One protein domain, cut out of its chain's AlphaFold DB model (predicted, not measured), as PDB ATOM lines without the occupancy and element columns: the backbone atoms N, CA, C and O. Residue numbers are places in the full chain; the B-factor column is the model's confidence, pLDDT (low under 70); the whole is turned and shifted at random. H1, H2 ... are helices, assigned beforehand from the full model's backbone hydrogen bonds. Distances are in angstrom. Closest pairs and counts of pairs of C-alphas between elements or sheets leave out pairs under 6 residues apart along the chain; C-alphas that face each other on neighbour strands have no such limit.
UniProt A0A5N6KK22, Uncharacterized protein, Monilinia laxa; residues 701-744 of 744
ATOM      1  N   LEU A 701     -11.288  11.556 -67.520       85.94
ATOM      2  CA  LEU A 701      -9.847  11.323 -67.359       85.94
ATOM      3  C   LEU A 701      -9.442   9.874 -67.662       85.94
ATOM      4  O   LEU A 701      -8.426   9.657 -68.322       85.94
ATOM      5  N   VAL A 702     -10.220   8.892 -67.201       86.00
ATOM      6  CA  VAL A 702      -9.965   7.470 -67.487       86.00
ATOM      7  C   VAL A 702     -10.129   7.183 -68.978       86.00
ATOM      8  O   VAL A 702      -9.273   6.517 -69.559       86.00
ATOM      9  N   ASP A 703     -11.158   7.736 -69.615       79.44
ATOM     10  CA  ASP A 703     -11.395   7.568 -71.051       79.44
ATOM     11  C   ASP A 703     -10.277   8.215 -71.880       79.44
ATOM     12  O   ASP A 703      -9.802   7.616 -72.841       79.44
ATOM     13  N   MET A 704      -9.763   9.379 -71.464       81.62
ATOM     14  CA  MET A 704      -8.609  10.029 -72.101       81.62
ATOM     15  C   MET A 704      -7.319   9.207 -71.979       81.62
ATOM     16  O   MET A 704      -6.545   9.135 -72.936       81.62
ATOM     17  N   VAL A 705      -7.075   8.564 -70.831       88.25
ATOM     18  CA  VAL A 705      -5.914   7.675 -70.643       88.25
ATOM     19  C   VAL A 705      -6.064   6.403 -71.478       88.25
ATOM     20  O   VAL A 705      -5.113   6.006 -72.152       88.25
ATOM     21  N   SER A 706      -7.256   5.804 -71.493       81.81
ATOM     22  CA  SER A 706      -7.580   4.638 -72.322       81.81
ATOM     23  C   SER A 706      -7.401   4.947 -73.808       81.81
ATOM     24  O   SER A 706      -6.743   4.191 -74.522       81.81
ATOM     25  N   LEU A 707      -7.893   6.101 -74.268       81.88
ATOM     26  CA  LEU A 707      -7.725   6.564 -75.645       81.88
ATOM     27  C   LEU A 707      -6.247   6.828 -75.974       81.88
ATOM     28  O   LEU A 707      -5.782   6.461 -77.051       81.88
ATOM     29  N   GLY A 708      -5.479   7.376 -75.030       82.00
ATOM     30  CA  GLY A 708      -4.027   7.531 -75.150       82.00
ATOM     31  C   GLY A 708      -3.287   6.197 -75.298       82.00
ATOM     32  O   GLY A 708      -2.419   6.077 -76.161       82.00
ATOM     33  N   LEU A 709      -3.651   5.177 -74.516       86.44
ATOM     34  CA  LEU A 709      -3.084   3.827 -74.619       86.44
ATOM     35  C   LEU A 709      -3.457   3.146 -75.942       86.44
ATOM     36  O   LEU A 709      -2.598   2.530 -76.570       86.44
ATOM     37  N   ILE A 710      -4.702   3.310 -76.396       82.06
ATOM     38  CA  ILE A 710      -5.189   2.799 -77.685       82.06
ATOM     39  C   ILE A 710      -4.427   3.453 -78.846       82.06
ATOM     40  O   ILE A 710      -3.943   2.753 -79.735       82.06
ATOM     41  N   LEU A 711      -4.231   4.775 -78.818       79.06
ATOM     42  CA  LEU A 711      -3.441   5.488 -79.825       79.06
ATOM     43  C   LEU A 711      -1.961   5.080 -79.791       79.06
ATOM     44  O   LEU A 711      -1.350   4.898 -80.842       79.06
ATOM     45  N   LEU A 712      -1.378   4.881 -78.605       82.12
ATOM     46  CA  LEU A 712       0.011   4.432 -78.463       82.12
ATOM     47  C   LEU A 712       0.203   2.996 -78.979       82.12
ATOM     48  O   LEU A 712       1.221   2.692 -79.606       82.12
ATOM     49  N   TRP A 713      -0.789   2.129 -78.763       75.94
ATOM     50  CA  TRP A 713      -0.826   0.766 -79.289       75.94
ATOM     51  C   TRP A 713      -0.991   0.748 -80.816       75.94
ATOM     52  O   TRP A 713      -0.216   0.082 -81.500       75.94
ATOM     53  N   MET A 714      -1.899   1.555 -81.377       73.00
ATOM     54  CA  MET A 714      -2.084   1.664 -82.833       73.00
ATOM     55  C   MET A 714      -0.887   2.304 -83.541       73.00
ATOM     56  O   MET A 714      -0.499   1.866 -84.624       73.00
ATOM     57  N   ARG A 715      -0.199   3.255 -82.896       73.88
ATOM     58  CA  ARG A 715       1.071   3.808 -83.395       73.88
ATOM     59  C   ARG A 715       2.164   2.743 -83.479       73.88
ATOM     60  O   ARG A 715       2.996   2.785 -84.384       73.88
ATOM     61  N   ARG A 716       2.136   1.763 -82.569       74.25
ATOM     62  CA  ARG A 716       3.009   0.582 -82.594       74.25
ATOM     63  C   ARG A 716       2.639  -0.392 -83.724       74.25
ATOM     64  O   ARG A 716       3.526  -1.080 -84.216       74.25
ATOM     65  N   GLN A 717       1.379  -0.384 -84.171       74.00
ATOM     66  CA  GLN A 717       0.839  -1.177 -85.288       74.00
ATOM     67  C   GLN A 717       0.878  -0.459 -86.660       74.00
ATOM     68  O   GLN A 717       0.466  -1.036 -87.659       74.00
ATOM     69  N   LYS A 718       1.407   0.778 -86.738       70.31
ATOM     70  CA  LYS A 718       1.508   1.623 -87.955       70.31
ATOM     71  C   LYS A 718       0.178   2.000 -88.638       70.31
ATOM     72  O   LYS A 718       0.213   2.503 -89.761       70.31
ATOM     73  N   ASP A 719      -0.967   1.851 -87.975       66.00
ATOM     74  CA  ASP A 719      -2.271   2.197 -88.557       66.00
ATOM     75  C   ASP A 719      -2.724   3.601 -88.105       66.00
ATOM     76  O   ASP A 719      -2.917   3.852 -86.914       66.00
ATOM     77  N   ARG A 720      -2.827   4.555 -89.045       65.50
ATOM     78  CA  ARG A 720      -3.008   6.003 -88.764       65.50
ATOM     79  C   ARG A 720      -4.454   6.503 -88.821       65.50
ATOM     80  O   ARG A 720      -4.729   7.643 -88.460       65.50
ATOM     81  N   ARG A 721      -5.396   5.652 -89.223       68.44
ATOM     82  CA  ARG A 721      -6.775   6.057 -89.548       68.44
ATOM     83  C   ARG A 721      -7.545   6.653 -88.363       68.44
ATOM     84  O   ARG A 721      -8.305   7.598 -88.534       68.44
ATOM     85  N   VAL A 722      -7.335   6.131 -87.155       64.56
ATOM     86  CA  VAL A 722      -8.003   6.638 -85.940       64.56
ATOM     87  C   VAL A 722      -7.343   7.921 -85.425       64.56
ATOM     88  O   VAL A 722      -8.022   8.780 -84.869       64.56
ATOM     89  N   GLU A 723      -6.038   8.092 -85.650       67.19
ATOM     90  CA  GLU A 723      -5.314   9.322 -85.306       67.19
ATOM     91  C   GLU A 723      -5.838  10.506 -86.133       67.19
ATOM     92  O   GLU A 723      -6.069  11.584 -85.584       67.19
ATOM     93  N   ASP A 724      -6.117  10.277 -87.420       73.50
ATOM     94  CA  ASP A 724      -6.692  11.285 -88.314       73.50
ATOM     95  C   ASP A 724      -8.129  11.664 -87.908       73.50
ATOM     96  O   ASP A 724      -8.435  12.853 -87.815       73.50
ATOM     97  N   LEU A 725      -8.971  10.694 -87.527       74.94
ATOM     98  CA  LEU A 725     -10.330  10.951 -87.018       74.94
ATOM     99  C   LEU A 725     -10.337  11.733 -85.693       74.94
ATOM    100  O   LEU A 725     -11.136  12.652 -85.511       74.94
ATOM    101  N   VAL A 726      -9.427  11.412 -84.767       72.38
ATOM    102  CA  VAL A 726      -9.273  12.160 -83.504       72.38
ATOM    103  C   VAL A 726      -8.776  13.583 -83.773       72.38
ATOM    104  O   VAL A 726      -9.212  14.533 -83.118       72.38
ATOM    105  N   ARG A 727      -7.896  13.764 -84.764       73.19
ATOM    106  CA  ARG A 727      -7.372  15.075 -85.170       73.19
ATOM    107  C   ARG A 727      -8.437  15.945 -85.833       73.19
ATOM    108  O   ARG A 727      -8.479  17.149 -85.581       73.19
ATOM    109  N   GLU A 728      -9.301  15.337 -86.635       77.19
ATOM    110  CA  GLU A 728     -10.437  15.994 -87.276       77.19
ATOM    111  C   GLU A 728     -11.509  16.379 -86.246       77.19
ATOM    112  O   GLU A 728     -11.933  17.536 -86.203       77.19
ATOM    113  N   GLY A 729     -11.818  15.489 -85.296       75.44
ATOM    114  CA  GLY A 729     -12.683  15.796 -84.150       75.44
ATOM    115  C   GLY A 729     -12.143  16.927 -83.261       75.44
ATOM    116  O   GLY A 729     -12.888  17.830 -82.873       75.44
ATOM    117  N   LEU A 730     -10.831  16.953 -82.992       74.69
ATOM    118  CA  LEU A 730     -10.172  18.039 -82.250       74.69
ATOM    119  C   LEU A 730     -10.185  19.375 -83.006       74.69
ATOM    120  O   LEU A 730     -10.230  20.432 -82.372       74.69
ATOM    121  N   ARG A 731     -10.137  19.350 -84.342       76.31
ATOM    122  CA  ARG A 731     -10.212  20.554 -85.181       76.31
ATOM    123  C   ARG A 731     -11.611  21.167 -85.130       76.31
ATOM    124  O   ARG A 731     -11.726  22.358 -84.851       76.31
ATOM    125  N   ILE A 732     -12.643  20.338 -85.278       78.69
ATOM    126  CA  ILE A 732     -14.052  20.745 -85.188       78.69
ATOM    127  C   ILE A 732     -14.375  21.272 -83.782       78.69
ATOM    128  O   ILE A 732     -14.968  22.340 -83.636       78.69
ATOM    129  N   GLY A 733     -13.912  20.591 -82.727       73.50
ATOM    130  CA  GLY A 733     -14.091  21.056 -81.347       73.50
ATOM    131  C   GLY A 733     -13.401  22.398 -81.061       73.50
ATOM    132  O   GLY A 733     -13.942  23.240 -80.340       73.50
ATOM    133  N   ARG A 734     -12.229  22.641 -81.663       74.12
ATOM    134  CA  ARG A 734     -11.496  23.911 -81.537       74.12
ATOM    135  C   ARG A 734     -12.186  25.055 -82.284       74.12
ATOM    136  O   ARG A 734     -12.214  26.169 -81.766       74.12
ATOM    137  N   GLU A 735     -12.750  24.792 -83.458       74.69
ATOM    138  CA  GLU A 735     -13.557  25.764 -84.209       74.69
ATOM    139  C   GLU A 735     -14.863  26.102 -83.476       74.69
ATOM    140  O   GLU A 735     -15.227  27.273 -83.379       74.69
ATOM    141  N   TYR A 736     -15.503  25.114 -82.847       69.06
ATOM    142  CA  TYR A 736     -16.708  25.333 -82.047       69.06
ATOM    143  C   TYR A 736     -16.435  26.180 -80.792       69.06
ATOM    144  O   TYR A 736     -17.156  27.140 -80.530       69.06
ATOM    145  N   MET A 737     -15.352  25.910 -80.048       64.50
ATOM    146  CA  MET A 737     -14.975  26.772 -78.916       64.50
ATOM    147  C   MET A 737     -14.629  28.201 -79.350       64.50
ATOM    148  O   MET A 737     -14.932  29.144 -78.623       64.50
ATOM    149  N   ARG A 738     -14.011  28.374 -80.524       67.19
ATOM    150  CA  ARG A 738     -13.648  29.698 -81.049       67.19
ATOM    151  C   ARG A 738     -14.873  30.535 -81.439       67.19
ATOM    152  O   ARG A 738     -14.795  31.753 -81.368       67.19
ATOM    153  N   ASN A 739     -15.987  29.891 -81.791       65.31
ATOM    154  CA  ASN A 739     -17.252  30.557 -82.114       65.31
ATOM    155  C   ASN A 739     -18.152  30.808 -80.887       65.31
ATOM    156  O   ASN A 739     -19.053  31.639 -80.961       65.31
ATOM    157  N   VAL A 740     -17.932  30.105 -79.769       63.41
ATOM    158  CA  VAL A 740     -18.768  30.197 -78.552       63.41
ATOM    159  C   VAL A 740     -18.144  31.086 -77.461       63.41
ATOM    160  O   VAL A 740     -18.860  31.592 -76.598       63.41
ATOM    161  N   LEU A 741     -16.830  31.335 -77.493       51.22
ATOM    162  CA  LEU A 741     -16.167  32.283 -76.589       51.22
ATOM    163  C   LEU A 741     -16.142  33.701 -77.201       51.22
ATOM    164  O   LEU A 741     -15.599  33.868 -78.292       51.22
ATOM    165  N   PRO A 742     -16.692  34.734 -76.528       50.69
ATOM    166  CA  PRO A 742     -16.657  36.105 -77.034       50.69
ATOM    167  C   PRO A 742     -15.216  36.630 -77.077       50.69
ATOM    168  O   PRO A 742     -14.448  36.425 -76.136       50.69
ATOM    169  N   SER A 743     -14.858  37.323 -78.161       49.59
ATOM    170  CA  SER A 743     -13.550  37.960 -78.324       49.59
ATOM    171  C   SER A 743     -13.311  39.001 -77.230       49.59
ATOM    172  O   SER A 743     -14.060  39.974 -77.116       49.59
ATOM    173  N   ARG A 744     -12.253  38.797 -76.447       43.78
ATOM    174  CA  ARG A 744     -11.671  39.793 -75.552       43.78
ATOM    175  C   ARG A 744     -10.161  39.779 -75.667       43.78
ATOM    176  O   ARG A 744      -9.602  38.658 -75.671       43.78
TER     177      ARG A 744
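This is residues 701 to 744 of the 744 residues of an uncharacterized protein of Monilinia laxa (UniProt A0A5N6KK22). What shape does the backbone make? It makes an open V of two helices: H1 comes first, the chain turns at residues 717 to 720, and the longer H2 runs back at 40 degrees, with residues 741 to 744 as a short tail at its far end. What is it built of? The printed part has 44 residues with two named helices, H1 then H2, and no named strand; its class is all helix. How spread out is it? It is only just loose, close to extended, with a radius of gyration of the C-alphas of 13.9 A, and it is only just flat, spanning 43 by 22 by 12 A.

Where is the first helix? H1 is residues 701 to 716, 22.6 A from first to last C-alpha, and begins with C-alpha 701 at (-9.847, 11.323, -67.359). Where is the second? H2 is residues 721 to 740, 29.1 A long in the same measure, from C-alpha 721 at (-6.775, 6.057, -89.548) to C-alpha 740 at (-18.768, 30.197, -78.552).

How near do the helices come? H1 and H2 are close but not clearly touching; their closest C-alphas, those of Leu 711 and Glu 723, are 6.9 A apart. How do they run? They run opposite ways at a steep tilt of 40 degrees, and a tight link of 4 residues joins them. What do their backbones show? In H1 and H2 every O i to N i+4 pair is within hydrogen-bond range.

How large is it? The two C-alphas farthest apart, those of Gln 717 and Arg 744, are 43.9 A apart. What stands free? Residues 701 to 706, which belong to H1, and residues 727 to 744, of which 727 to 740 belong to H2, stand free. Is it unbroken, and where is confidence low? The printed part has no cut and ends at Arg 744, the chain's last residue. Its mean pLDDT is 72.6, with residues 719 to 723 and 736 to 744 under 70.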